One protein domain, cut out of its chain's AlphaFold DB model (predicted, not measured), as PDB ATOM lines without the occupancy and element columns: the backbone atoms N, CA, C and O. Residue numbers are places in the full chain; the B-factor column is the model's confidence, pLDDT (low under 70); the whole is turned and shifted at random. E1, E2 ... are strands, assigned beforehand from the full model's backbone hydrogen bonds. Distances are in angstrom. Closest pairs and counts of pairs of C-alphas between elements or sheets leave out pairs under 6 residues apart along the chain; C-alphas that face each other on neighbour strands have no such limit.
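This is residues 114 to 212 of the 212 residues of the protein "GH131_N domain-containing protein" of Colletotrichum sublineola (UniProt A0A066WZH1). A two-stranded ribbon, made of the first and last strands E1 and E6, lies over one face of a four-stranded sheet, E2 to E5, as two layers only partly face to face. The strands run roughly along the longest axis, and residues 162 to 174 and 180 to 188 reach away from the ribbon. The printed part has 99 residues with six named strands, E1 to E6 in chain order, and no named helix; the class is all strand, though 41 of the 99 residues are in named elements, under half. The larger sheet has the order E2, E3, E4, E5, and both sheets are antiparallel. The whole is compact, with a radius of gyration of the C-alphas of 14.5 A and spans of 43 by 30 by 20 A.

E1, residues 121 to 128, begins with C-alpha 121 at (57.554, -32.506, 36.891) and is 22.7 A long. E2 is residues 142 to 148, 15.1 A; E3 is 155 to 161, 14.9 A; E4 is 175 to 179, 12.1 A; E5 is 189 to 194, 14.0 A. E6, residues 201 to 208, is 22.5 A long and ends with C-alpha 208 at (57.778, -36.963, 37.061).

E1 and E6 are antiparallel neighbours at 163 degrees, with N 124 and O 205 2.8 A apart, within hydrogen-bond range. E2 to E5 form a meander, each strand the antiparallel neighbour of the one before, in three hairpins. Within hydrogen-bond range are N 144 and O 159, 2.9 A, for E2 and E3; N 160 and O 177, 2.8 A, for E3 and E4; and N 178 and O 191, 2.8 A, for E4 and E5. E3 and E6 are near each other, with 6 pairs of C-alphas within 10 A. E1 and E2 are only just apart, closest 8.4 A.

The C-alphas of Thr 133 and Lys 212, the two farthest apart, are 45.0 A from each other. The printed part has no cut. The links E1 to E2 and E3 to E4 are long, 13 residues each. The mean pLDDT of the printed part is 92.2, and residue 212, the chain's last, is under 70.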
ATOM      1  N   LYS A 114      54.121 -31.354  21.917       78.12
ATOM      2  CA  LYS A 114      54.473 -32.492  22.802       78.12
ATOM      3  C   LYS A 114      55.772 -32.369  23.616       78.12
ATOM      4  O   LYS A 114      55.873 -32.932  24.696       78.12
ATOM      5  N   ASN A 115      56.789 -31.663  23.117       80.88
ATOM      6  CA  ASN A 115      58.059 -31.500  23.830       80.88
ATOM      7  C   ASN A 115      57.926 -30.689  25.129       80.88
ATOM      8  O   ASN A 115      58.776 -30.833  26.003       80.88
ATOM      9  N   GLU A 116      56.886 -29.867  25.251       81.94
ATOM     10  CA  GLU A 116      56.623 -28.981  26.392       81.94
ATOM     11  C   GLU A 116      55.893 -29.707  27.538       81.94
ATOM     12  O   GLU A 116      55.858 -29.221  28.676       81.94
ATOM     13  N   THR A 117      55.340 -30.894  27.258       85.38
ATOM     14  CA  THR A 117      54.466 -31.654  28.165       85.38
ATOM     15  C   THR A 117      55.116 -32.907  28.761       85.38
ATOM     16  O   THR A 117      54.480 -33.559  29.583       85.38
ATOM     17  N   VAL A 118      56.356 -33.241  28.371       87.38
ATOM     18  CA  VAL A 118      57.017 -34.537  28.671       87.38
ATOM     19  C   VAL A 118      58.441 -34.394  29.235       87.38
ATOM     20  O   VAL A 118      59.344 -35.163  28.903       87.38
ATOM     21  N   SER A 119      58.690 -33.366  30.048       88.81
ATOM     22  CA  SER A 119      59.976 -33.165  30.732       88.81
ATOM     23  C   SER A 119      59.793 -32.572  32.127       88.81
ATOM     24  O   SER A 119      58.956 -31.689  32.327       88.81
ATOM     25  N   GLY A 120      60.603 -33.043  33.080       90.00
ATOM     26  CA  GLY A 120      60.518 -32.654  34.487       90.00
ATOM     27  C   GLY A 120      59.177 -33.010  35.131       90.00
ATOM     28  O   GLY A 120      58.466 -33.901  34.672       90.00
ATOM     29  N   HIS A 121      58.814 -32.286  36.188       91.56
ATOM     30  CA  HIS A 121      57.554 -32.506  36.891       91.56
ATOM     31  C   HIS A 121      56.391 -31.788  36.190       91.56
ATOM     32  O   HIS A 121      56.424 -30.571  35.980       91.56
ATOM     33  N   LYS A 122      55.354 -32.543  35.823       91.25
ATOM     34  CA  LYS A 122      54.153 -32.052  35.137       91.25
ATOM     35  C   LYS A 122      52.902 -32.575  35.824       91.25
ATOM     36  O   LYS A 122      52.864 -33.713  36.274       91.25
ATOM     37  N   THR A 123      51.849 -31.766  35.832       94.12
ATOM     38  CA  THR A 123      50.529 -32.191  36.308       94.12
ATOM     39  C   THR A 123      49.540 -32.154  35.155       94.12
ATOM     40  O   THR A 123      49.358 -31.119  34.515       94.12
ATOM     41  N   TRP A 124      48.884 -33.278  34.890       94.38
ATOM     42  CA  TRP A 124      47.770 -33.347  33.956       94.38
ATOM     43  C   TRP A 124      46.463 -33.078  34.693       94.38
ATOM     44  O   TRP A 124      46.104 -33.810  35.613       94.38
ATOM     45  N   HIS A 125      45.755 -32.031  34.274       96.12
ATOM     46  CA  HIS A 125      44.424 -31.691  34.767       96.12
ATOM     47  C   HIS A 125      43.383 -32.147  33.752       96.12
ATOM     48  O   HIS A 125      43.308 -31.598  32.655       96.12
ATOM     49  N   ILE A 126      42.598 -33.161  34.110       96.12
ATOM     50  CA  ILE A 126      41.621 -33.780  33.212       96.12
ATOM     51  C   ILE A 126      40.263 -33.848  33.901       96.12
ATOM     52  O   ILE A 126      40.180 -34.158  35.089       96.12
ATOM     53  N   SER A 127      39.199 -33.620  33.138       97.94
ATOM     54  CA  SER A 127      37.822 -33.787  33.593       97.94
ATOM     55  C   SER A 127      37.068 -34.698  32.630       97.94
ATOM     56  O   SER A 127      37.054 -34.448  31.428       97.94
ATOM     57  N   LEU A 128      36.431 -35.744  33.154       97.62
ATOM     58  CA  LEU A 128      35.678 -36.736  32.383       97.62
ATOM     59  C   LEU A 128      34.221 -36.765  32.850       97.62
ATOM     60  O   LEU A 128      33.947 -36.707  34.049       97.62
ATOM     61  N   ARG A 129      33.284 -36.878  31.910       97.25
ATOM     62  CA  ARG A 129      31.844 -37.026  32.161       97.25
ATOM     63  C   ARG A 129      31.269 -37.927  31.077       97.25
ATOM     64  O   ARG A 129      31.578 -37.732  29.906       97.25
ATOM     65  N   THR A 130      30.442 -38.896  31.454       96.50
ATOM     66  CA  THR A 130      29.708 -39.713  30.480       96.50
ATOM     67  C   THR A 130      28.414 -39.022  30.059       96.50
ATOM     68  O   THR A 130      27.792 -38.303  30.843       96.50
ATOM     69  N   ASP A 131      28.007 -39.263  28.814       95.25
ATOM     70  CA  ASP A 131      26.706 -38.864  28.285       95.25
ATOM     71  C   ASP A 131      25.689 -39.992  28.551       95.25
ATOM     72  O   ASP A 131      25.785 -41.058  27.936       95.25
ATOM     73  N   PRO A 132      24.700 -39.801  29.445       92.88
ATOM     74  CA  PRO A 132      23.729 -40.846  29.768       92.88
ATOM     75  C   PRO A 132      22.792 -41.184  28.596       92.88
ATOM     76  O   PRO A 132      22.137 -42.224  28.623       92.88
ATOM     77  N   THR A 133      22.715 -40.338  27.561       94.12
ATOM     78  CA  THR A 133      21.919 -40.615  26.353       94.12
ATOM     79  C   THR A 133      22.633 -41.560  25.383       94.12
ATOM     80  O   THR A 133      21.988 -42.178  24.534       94.12
ATOM     81  N   ARG A 134      23.955 -41.712  25.538       93.94
ATOM     82  CA  ARG A 134      24.832 -42.589  24.751       93.94
ATOM     83  C   ARG A 134      25.782 -43.349  25.689       93.94
ATOM     84  O   ARG A 134      26.981 -43.069  25.712       93.94
ATOM     85  N   PRO A 135      25.256 -44.286  26.498       94.38
ATOM     86  CA  PRO A 135      26.039 -44.948  27.533       94.38
ATOM     87  C   PRO A 135      27.146 -45.829  26.943       94.38
ATOM     88  O   PRO A 135      26.966 -46.483  25.914       94.38
ATOM     89  N   LEU A 136      28.276 -45.895  27.649       95.00
ATOM     90  CA  LEU A 136      29.352 -46.839  27.352       95.00
ATOM     91  C   LEU A 136      28.909 -48.282  27.640       95.00
ATOM     92  O   LEU A 136      28.134 -48.542  28.565       95.00
ATOM     93  N   ASN A 137      29.448 -49.234  26.880       95.00
ATOM     94  CA  ASN A 137      29.276 -50.659  27.126       95.00
ATOM     95  C   ASN A 137      30.448 -51.204  27.950       95.00
ATOM     96  O   ASN A 137      31.461 -51.629  27.401       95.00
ATOM     97  N   TYR A 138      30.280 -51.250  29.270       96.12
ATOM     98  CA  TYR A 138      31.329 -51.623  30.223       96.12
ATOM     99  C   TYR A 138      31.812 -53.084  30.152       96.12
ATOM    100  O   TYR A 138      32.697 -53.447  30.920       96.12
ATOM    101  N   THR A 139      31.289 -53.920  29.244       94.88
ATOM    102  CA  THR A 139      31.923 -55.207  28.884       94.88
ATOM    103  C   THR A 139      33.123 -55.047  27.944       94.88
ATOM    104  O   THR A 139      33.684 -56.049  27.516       94.88
ATOM    105  N   HIS A 140      33.442 -53.816  27.544       95.12
ATOM    106  CA  HIS A 140      34.645 -53.452  26.804       95.12
ATOM    107  C   HIS A 140      35.539 -52.605  27.700       95.12
ATOM    108  O   HIS A 140      35.032 -51.842  28.523       95.12
ATOM    109  N   GLU A 141      36.850 -52.695  27.495       96.19
ATOM    110  CA  GLU A 141      37.784 -51.730  28.066       96.19
ATOM    111  C   GLU A 141      37.729 -50.418  27.277       96.19
ATOM    112  O   GLU A 141      37.735 -50.414  26.046       96.19
ATOM    113  N   TYR A 142      37.714 -49.298  27.992       96.69
ATOM    114  CA  TYR A 142      37.886 -47.967  27.425       96.69
ATOM    115  C   TYR A 142      39.130 -47.331  28.022       96.69
ATOM    116  O   TYR A 142      39.203 -47.139  29.237       96.69
ATOM    117  N   VAL A 143      40.070 -46.940  27.165       96.06
ATOM    118  CA  VAL A 143      41.228 -46.125  27.538       96.06
ATOM    119  C   VAL A 143      40.887 -44.671  27.216       96.06
ATOM    120  O   VAL A 143      40.860 -44.268  26.059       96.06
ATOM    121  N   LEU A 144      40.527 -43.899  28.243       96.75
ATOM    122  CA  LEU A 144      39.959 -42.552  28.089       96.75
ATOM    123  C   LEU A 144      41.040 -41.472  27.995       96.75
ATOM    124  O   LEU A 144      40.852 -40.445  27.350       96.75
ATOM    125  N   VAL A 145      42.158 -41.698  28.683       96.12
ATOM    126  CA  VAL A 145      43.347 -40.845  28.680       96.12
ATOM    127  C   VAL A 145      44.544 -41.759  28.817       96.12
ATOM    128  O   VAL A 145      44.519 -42.638  29.675       96.12
ATOM    129  N   PHE A 146      45.597 -41.551  28.039       94.50
ATOM    130  CA  PHE A 146      46.831 -42.305  28.214       94.50
ATOM    131  C   PHE A 146      48.052 -41.516  27.748       94.50
ATOM    132  O   PHE A 146      47.954 -40.629  26.900       94.50
ATOM    133  N   HIS A 147      49.207 -41.841  28.329       92.56
ATOM    134  CA  HIS A 147      50.506 -41.403  27.840       92.56
ATOM    135  C   HIS A 147      51.216 -42.559  27.146       92.56
ATOM    136  O   HIS A 147      51.734 -43.453  27.816       92.56
ATOM    137  N   GLU A 148      51.314 -42.482  25.823       88.94
ATOM    138  CA  GLU A 148      52.047 -43.453  25.014       88.94
ATOM    139  C   GLU A 148      53.566 -43.299  25.170       88.94
ATOM    140  O   GLU A 148      54.094 -42.188  25.314       88.94
ATOM    141  N   ALA A 149      54.277 -44.417  25.129       84.38
ATOM    142  CA  ALA A 149      55.719 -44.468  25.122       84.38
ATOM    143  C   ALA A 149      56.281 -43.896  23.823       84.38
ATOM    144  O   ALA A 149      55.635 -43.873  22.779       84.38
ATOM    145  N   GLN A 150      57.529 -43.429  23.863       82.25
ATOM    146  CA  GLN A 150      58.150 -42.833  22.678       82.25
ATOM    147  C   GLN A 150      58.278 -43.827  21.506       82.25
ATOM    148  O   GLN A 150      58.326 -43.401  20.352       82.25
ATOM    149  N   ASP A 151      58.356 -45.125  21.794       81.00
ATOM    150  CA  ASP A 151      58.423 -46.211  20.814       81.00
ATOM    151  C   ASP A 151      57.043 -46.729  20.372       81.00
ATOM    152  O   ASP A 151      56.972 -47.638  19.543       81.00
ATOM    153  N   PHE A 152      55.960 -46.129  20.876       81.69
ATOM    154  CA  PHE A 152      54.577 -46.508  20.589       81.69
ATOM    155  C   PHE A 152      54.234 -47.947  21.000       81.69
ATOM    156  O   PHE A 152      53.397 -48.591  20.370       81.69
ATOM    157  N   GLN A 153      54.940 -48.487  22.001       81.06
ATOM    158  CA  GLN A 153      54.742 -49.856  22.461       81.06
ATOM    159  C   GLN A 153      54.020 -49.967  23.800       81.06
ATOM    160  O   GLN A 153      53.703 -51.095  24.173       81.06
ATOM    161  N   ALA A 154      53.760 -48.884  24.538       83.06
ATOM    162  CA  ALA A 154      53.200 -48.945  25.888       83.06
ATOM    163  C   ALA A 154      52.589 -47.642  26.398       83.06
ATOM    164  O   ALA A 154      53.196 -46.586  26.290       83.06
ATOM    165  N   ASP A 155      51.480 -47.739  27.130       85.38
ATOM    166  CA  ASP A 155      51.047 -46.680  28.027       85.38
ATOM    167  C   ASP A 155      51.776 -46.769  29.381       85.38
ATOM    168  O   ASP A 155      51.858 -47.829  30.009       85.38
ATOM    169  N   PHE A 156      52.336 -45.640  29.829       87.81
ATOM    170  CA  PHE A 156      52.981 -45.512  31.149       87.81
ATOM    171  C   PHE A 156      52.026 -45.016  32.239       87.81
ATOM    172  O   PHE A 156      52.275 -45.211  33.430       87.81
ATOM    173  N   CYS A 157      50.960 -44.334  31.832       92.75
ATOM    174  CA  CYS A 157      49.878 -43.898  32.696       92.75
ATOM    175  C   CYS A 157      48.599 -43.831  31.874       92.75
ATOM    176  O   CYS A 157      48.603 -43.233  30.793       92.75
ATOM    177  N   SER A 158      47.516 -44.397  32.395       96.19
ATOM    178  CA  SER A 158      46.216 -44.365  31.736       96.19
ATOM    179  C   SER A 158      45.059 -44.212  32.719       96.19
ATOM    180  O   SER A 158      45.121 -44.631  33.873       96.19
ATOM    181  N   VAL A 159      43.990 -43.566  32.249       97.75
ATOM    182  CA  VAL A 159      42.684 -43.513  32.907       97.75
ATOM    183  C   VAL A 159      41.736 -44.398  32.110       97.75
ATOM    184  O   VAL A 159      41.465 -44.115  30.940       97.75
ATOM    185  N   LYS A 160      41.232 -45.462  32.735       97.50
ATOM    186  CA  LYS A 160      40.415 -46.490  32.082       97.50
ATOM    187  C   LYS A 160      39.057 -46.691  32.747       97.50
ATOM    188  O   LYS A 160      38.855 -46.312  33.901       97.50
ATOM    189  N   THR A 161      38.129 -47.307  32.020       97.81
ATOM    190  CA  THR A 161      36.870 -47.845  32.558       97.81
ATOM    191  C   THR A 161      36.426 -49.094  31.795       97.81
ATOM    192  O   THR A 161      36.988 -49.406  30.748       97.81
ATOM    193  N   GLY A 162      35.417 -49.808  32.300       97.00
ATOM    194  CA  GLY A 162      34.949 -51.067  31.720       97.00
ATOM    195  C   GLY A 162      35.761 -52.282  32.169       97.00
ATOM    196  O   GLY A 162      36.538 -52.191  33.121       97.00
ATOM    197  N   SER A 163      35.560 -53.430  31.526       95.81
ATOM    198  CA  SER A 163      36.343 -54.653  31.775       95.81
ATOM    199  C   SER A 163      37.825 -54.440  31.461       95.81
ATOM    200  O   SER A 163      38.144 -53.553  30.673       95.81
ATOM    201  N   HIS A 164      38.731 -55.255  32.005       91.19
ATOM    202  CA  HIS A 164      40.094 -55.294  31.461       91.19
ATOM    203  C   HIS A 164      40.102 -56.057  30.137       91.19
ATOM    204  O   HIS A 164      39.321 -56.995  29.957       91.19
ATOM    205  N   LEU A 165      40.987 -55.682  29.211       86.69
ATOM    206  CA  LEU A 165      41.079 -56.339  27.902       86.69
ATOM    207  C   LEU A 165      41.386 -57.846  28.005       86.69
ATOM    208  O   LEU A 165      40.938 -58.624  27.166       86.69
ATOM    209  N   GLU A 166      42.125 -58.259  29.038       85.38
ATOM    210  CA  GLU A 166      42.532 -59.654  29.260       85.38
ATOM    211  C   GLU A 166      41.493 -60.493  30.031       85.38
ATOM    212  O   GLU A 166      41.662 -61.708  30.169       85.38
ATOM    213  N   ASP A 167      40.404 -59.886  30.519       87.50
ATOM    214  CA  ASP A 167      39.367 -60.604  31.261       87.50
ATOM    215  C   ASP A 167      38.621 -61.590  30.344       87.50
ATOM    216  O   ASP A 167      37.994 -61.206  29.353       87.50
ATOM    217  N   ASN A 168      38.620 -62.876  30.712       88.38
ATOM    218  CA  ASN A 168      37.871 -63.911  30.001       88.38
ATOM    219  C   ASN A 168      37.084 -64.818  30.977       88.38
ATOM    220  O   ASN A 168      37.694 -65.649  31.656       88.38
ATOM    221  N   PRO A 169      35.739 -64.711  31.041       88.56
ATOM    222  CA  PRO A 169      34.898 -63.790  30.269       88.56
ATOM    223  C   PRO A 169      35.061 -62.324  30.724       88.56
ATOM    224  O   PRO A 169      35.399 -62.092  31.888       88.56
ATOM    225  N   PRO A 170      34.759 -61.333  29.858       91.56
ATOM    226  CA  PRO A 170      34.790 -59.925  30.244       91.56
ATOM    227  C   PRO A 170      33.875 -59.655  31.439       91.56
ATOM    228  O   PRO A 170      32.696 -60.025  31.431       91.56
ATOM    229  N   THR A 171      34.396 -58.977  32.462       92.62
ATOM    230  CA  THR A 171      33.605 -58.588  33.636       92.62
ATOM    231  C   THR A 171      33.199 -57.127  33.516       92.62
ATOM    232  O   THR A 171      34.042 -56.239  33.569       92.62
ATOM    233  N   SER A 172      31.898 -56.861  33.371       92.88
ATOM    234  CA  SER A 172      31.391 -55.487  33.289       92.88
ATOM    235  C   SER A 172      31.714 -54.704  34.562       92.88
ATOM    236  O   SER A 172      31.177 -55.011  35.628       92.88
ATOM    237  N   GLN A 173      32.527 -53.655  34.444       93.56
ATOM    238  CA  GLN A 173      32.942 -52.824  35.575       93.56
ATOM    239  C   GLN A 173      32.725 -51.341  35.294       93.56
ATOM    240  O   GLN A 173      33.290 -50.767  34.368       93.56
ATOM    241  N   LYS A 174      31.933 -50.693  36.149       96.19
ATOM    242  CA  LYS A 174      31.663 -49.255  36.073       96.19
ATOM    243  C   LYS A 174      32.538 -48.486  37.063       96.19
ATOM    244  O   LYS A 174      32.052 -47.828  37.980       96.19
ATOM    245  N   MET A 175      33.844 -48.626  36.878       97.31
ATOM    246  CA  MET A 175      34.877 -47.998  37.699       97.31
ATOM    247  C   MET A 175      35.764 -47.135  36.806       97.31
ATOM    248  O   MET A 175      36.032 -47.516  35.670       97.31
ATOM    249  N   LEU A 176      36.210 -45.982  37.299       98.06
ATOM    250  CA  LEU A 176      37.365 -45.288  36.738       98.06
ATOM    251  C   LEU A 176      38.611 -45.789  37.450       98.06
ATOM    252  O   LEU A 176      38.656 -45.762  38.682       98.06
ATOM    253  N   ARG A 177      39.619 -46.188  36.679       97.38
ATOM    254  CA  ARG A 177      40.905 -46.682  37.172       97.38
ATOM    255  C   ARG A 177      42.030 -45.815  36.630       97.38
ATOM    256  O   ARG A 177      42.021 -45.481  35.450       97.38
ATOM    257  N   VAL A 178      42.977 -45.448  37.488       97.50
ATOM    258  CA  VAL A 178      44.258 -44.862  37.079       97.50
ATOM    259  C   VAL A 178      45.312 -45.950  37.191       97.50
ATOM    260  O   VAL A 178      45.605 -46.420  38.294       97.50
ATOM    261  N   GLU A 179      45.867 -46.345  36.058       95.94
ATOM    262  CA  GLU A 179      46.812 -47.450  35.926       95.94
ATOM    263  C   GLU A 179      48.178 -46.944  35.459       95.94
ATOM    264  O   GLU A 179      48.297 -45.869  34.865       95.94
ATOM    265  N   GLY A 180      49.220 -47.687  35.833       93.69
ATOM    266  CA  GLY A 180      50.610 -47.405  35.495       93.69
ATOM    267  C   GLY A 180      51.084 -48.077  34.217       93.69
ATOM    268  O   GLY A 180      50.324 -48.272  33.276       93.69
ATOM    269  N   TYR A 181      52.367 -48.433  34.203       92.00
ATOM    270  CA  TYR A 181      53.012 -49.049  33.054       92.00
ATOM    271  C   TYR A 181      52.367 -50.389  32.698       92.00
ATOM    272  O   TYR A 181      52.331 -51.307  33.520       92.00
ATOM    273  N   LYS A 182      51.888 -50.519  31.457       88.31
ATOM    274  CA  LYS A 182      51.086 -51.677  31.033       88.31
ATOM    275  C   LYS A 182      51.795 -53.029  31.085       88.31
ATOM    276  O   LYS A 182      51.133 -54.059  31.074       88.31
ATOM    277  N   PHE A 183      53.127 -53.038  31.088       90.06
ATOM    278  CA  PHE A 183      53.917 -54.270  31.132       90.06
ATOM    279  C   PHE A 183      54.353 -54.660  32.550       90.06
ATOM    280  O   PHE A 183      55.043 -55.668  32.713       90.06
ATOM    281  N   ASP A 184      53.966 -53.896  33.576       91.12
ATOM    282  CA  ASP A 184      54.133 -54.336  34.959       91.12
ATOM    283  C   ASP A 184      53.284 -55.593  35.217       91.12
ATOM    284  O   ASP A 184      52.169 -55.733  34.717       91.12
ATOM    285  N   VAL A 185      53.806 -56.520  36.027       90.12
ATOM    286  CA  VAL A 185      53.109 -57.762  36.394       90.12
ATOM    287  C   VAL A 185      53.014 -57.865  37.924       90.12
ATOM    288  O   VAL A 185      54.005 -58.223  38.567       90.12
ATOM    289  N   PRO A 186      51.840 -57.591  38.531       90.94
ATOM    290  CA  PRO A 186      50.626 -57.053  37.903       90.94
ATOM    291  C   PRO A 186      50.759 -55.562  37.553       90.94
ATOM    292  O   PRO A 186      51.521 -54.842  38.204       90.94
ATOM    293  N   VAL A 187      49.955 -55.088  36.592       92.88
ATOM    294  CA  VAL A 187      49.816 -53.652  36.313       92.88
ATOM    295  C   VAL A 187      49.393 -52.945  37.593       92.88
ATOM    296  O   VAL A 187      48.474 -53.369  38.299       92.88
ATOM    297  N   LYS A 188      50.086 -51.859  37.926       94.94
ATOM    298  CA  LYS A 188      49.815 -51.116  39.152       94.94
ATOM    299  C   LYS A 188      48.601 -50.204  38.982       94.94
ATOM    300  O   LYS A 188      48.655 -49.236  38.229       94.94
ATOM    301  N   THR A 189      47.554 -50.438  39.769       96.00
ATOM    302  CA  THR A 189      46.447 -49.487  39.953       96.00
ATOM    303  C   THR A 189      46.819 -48.464  41.027       96.00
ATOM    304  O   THR A 189      47.053 -48.810  42.184       96.00
ATOM    305  N   PHE A 190      46.892 -47.187  40.657       96.56
ATOM    306  CA  PHE A 190      47.183 -46.088  41.581       96.56
ATOM    307  C   PHE A 190      45.937 -45.551  42.277       96.56
ATOM    308  O   PHE A 190      46.013 -45.079  43.412       96.56
ATOM    309  N   PHE A 191      44.801 -45.591  41.587       97.62
ATOM    310  CA  PHE A 191      43.535 -45.074  42.082       97.62
ATOM    311  C   PHE A 191      42.375 -45.779  41.388       97.62
ATOM    312  O   PHE A 191      42.457 -46.092  40.203       97.62
ATOM    313  N   GLU A 192      41.283 -45.975  42.117       97.38
ATOM    314  CA  GLU A 192      40.033 -46.477  41.565       97.38
ATOM    315  C   GLU A 192      38.843 -45.822  42.283       97.38
ATOM    316  O   GLU A 192      38.879 -45.585  43.492       97.38
ATOM    317  N   THR A 193      37.782 -45.519  41.537       97.50
ATOM    318  CA  THR A 193      36.514 -45.007  42.075       97.50
ATOM    319  C   THR A 193      35.340 -45.464  41.209       97.50
ATOM    320  O   THR A 193      35.523 -45.647  40.005       97.50
ATOM    321  N   PRO A 194      34.116 -45.603  41.751       97.75
ATOM    322  CA  PRO A 194      32.931 -45.786  40.921       97.75
ATOM    323  C   PRO A 194      32.779 -44.660  39.897       97.75
ATOM    324  O   PRO A 194      32.934 -43.485  40.239       97.75
ATOM    325  N   LEU A 195      32.445 -45.017  38.656       97.75
ATOM    326  CA  LEU A 195      32.080 -44.064  37.613       97.75
ATOM    327  C   LEU A 195      30.589 -43.736  37.734       97.75
ATOM    328  O   LEU A 195      29.728 -44.595  37.528       97.75
ATOM    329  N   THR A 196      30.275 -42.488  38.063       96.62
ATOM    330  CA  THR A 196      28.885 -42.009  38.132       96.62
ATOM    331  C   THR A 196      28.498 -41.335  36.820       96.62
ATOM    332  O   THR A 196      29.199 -40.437  36.359       96.62
ATOM    333  N   ASP A 197      27.385 -41.745  36.206       95.44
ATOM    334  CA  ASP A 197      26.977 -41.108  34.950       95.44
ATOM    335  C   ASP A 197      26.568 -39.657  35.163       95.44
ATOM    336  O   ASP A 197      26.049 -39.303  36.221       95.44
ATOM    337  N   ASP A 198      26.793 -38.829  34.142       96.00
ATOM    338  CA  ASP A 198      26.413 -37.416  34.153       96.00
ATOM    339  C   ASP A 198      27.040 -36.619  35.322       96.00
ATOM    340  O   ASP A 198      26.516 -35.606  35.791       96.00
ATOM    341  N   VAL A 199      28.211 -37.059  35.796       97.19
ATOM    342  CA  VAL A 199      29.000 -36.388  36.834       97.19
ATOM    343  C   VAL A 199      30.431 -36.175  36.349       97.19
ATOM    344  O   VAL A 199      31.041 -37.056  35.744       97.19
ATOM    345  N   TRP A 200      30.986 -34.995  36.639       98.19
ATOM    346  CA  TRP A 200      32.391 -34.695  36.369       98.19
ATOM    347  C   TRP A 200      33.316 -35.427  37.341       98.19
ATOM    348  O   TRP A 200      33.285 -35.182  38.547       98.19
ATOM    349  N   HIS A 201      34.199 -36.254  36.795       98.31
ATOM    350  CA  HIS A 201      35.309 -36.890  37.493       98.31
ATOM    351  C   HIS A 201      36.576 -36.130  37.114       98.31
ATOM    352  O   HIS A 201      36.949 -36.084  35.945       98.31
ATOM    353  N   ASN A 202      37.195 -35.471  38.093       97.94
ATOM    354  CA  ASN A 202      38.291 -34.533  37.865       97.94
ATOM    355  C   ASN A 202      39.581 -35.133  38.435       97.94
ATOM    356  O   ASN A 202      39.629 -35.456  39.622       97.94
ATOM    357  N   PHE A 203      40.616 -35.244  37.609       97.25
ATOM    358  CA  PHE A 203      41.908 -35.832  37.948       97.25
ATOM    359  C   PHE A 203      43.020 -34.790  37.841       97.25
ATOM    360  O   PHE A 203      43.092 -34.044  36.867       97.25
ATOM    361  N   GLY A 204      43.893 -34.763  38.848       96.19
ATOM    362  CA  GLY A 204      45.205 -34.125  38.784       96.19
ATOM    363  C   GLY A 204      46.267 -35.214  38.869       96.19
ATOM    364  O   GLY A 204      46.476 -35.763  39.949       96.19
ATOM    365  N   ILE A 205      46.887 -35.565  37.745       94.69
ATOM    366  CA  ILE A 205      47.868 -36.654  37.669       94.69
ATOM    367  C   ILE A 205      49.261 -36.039  37.632       94.69
ATOM    368  O   ILE A 205      49.605 -35.354  36.672       94.69
ATOM    369  N   ASN A 206      50.049 -36.264  38.681       93.56
ATOM    370  CA  ASN A 206      51.434 -35.810  38.745       93.56
ATOM    371  C   ASN A 206      52.346 -36.832  38.068       93.56
ATOM    372  O   ASN A 206      52.347 -38.006  38.434       93.56
ATOM    373  N   LEU A 207      53.112 -36.363  37.092       91.12
ATOM    374  CA  LEU A 207      54.045 -37.135  36.290       91.12
ATOM    375  C   LEU A 207      55.433 -36.530  36.473       91.12
ATOM    376  O   LEU A 207      55.631 -35.334  36.256       91.12
ATOM    377  N   ASP A 208      56.383 -37.358  36.887       90.81
ATOM    378  CA  ASP A 208      57.778 -36.963  37.061       90.81
ATOM    379  C   ASP A 208      58.614 -37.595  35.948       90.81
ATOM    380  O   ASP A 208      58.944 -38.783  35.981       90.81
ATOM    381  N   PHE A 209      58.873 -36.811  34.904       87.94
ATOM    382  CA  PHE A 209      59.691 -37.231  33.776       87.94
ATOM    383  C   PHE A 209      61.165 -36.920  34.052       87.94
ATOM    384  O   PHE A 209      61.470 -35.883  34.649       87.94
ATOM    385  N   PRO A 210      62.110 -37.721  33.526       84.31
ATOM    386  CA  PRO A 210      63.511 -37.323  33.500       84.31
ATOM    387  C   PRO A 210      63.672 -35.914  32.908       84.31
ATOM    388  O   PRO A 210      63.079 -35.582  31.876       84.31
ATOM    389  N   ASN A 211      64.472 -35.074  33.565       74.75
ATOM    390  CA  ASN A 211      64.845 -33.776  33.010       74.75
ATOM    391  C   ASN A 211      65.655 -33.990  31.721       74.75
ATOM    392  O   ASN A 211      66.509 -34.878  31.673       74.75
ATOM    393  N   LYS A 212      65.366 -33.192  30.687       59.25
ATOM    394  CA  LYS A 212      66.156 -33.163  29.449       59.25
ATOM    395  C   LYS A 212      67.425 -32.341  29.628       59.25
ATOM    396  O   LYS A 212      67.345 -31.310  30.333       59.25
TER     397      LYS A 212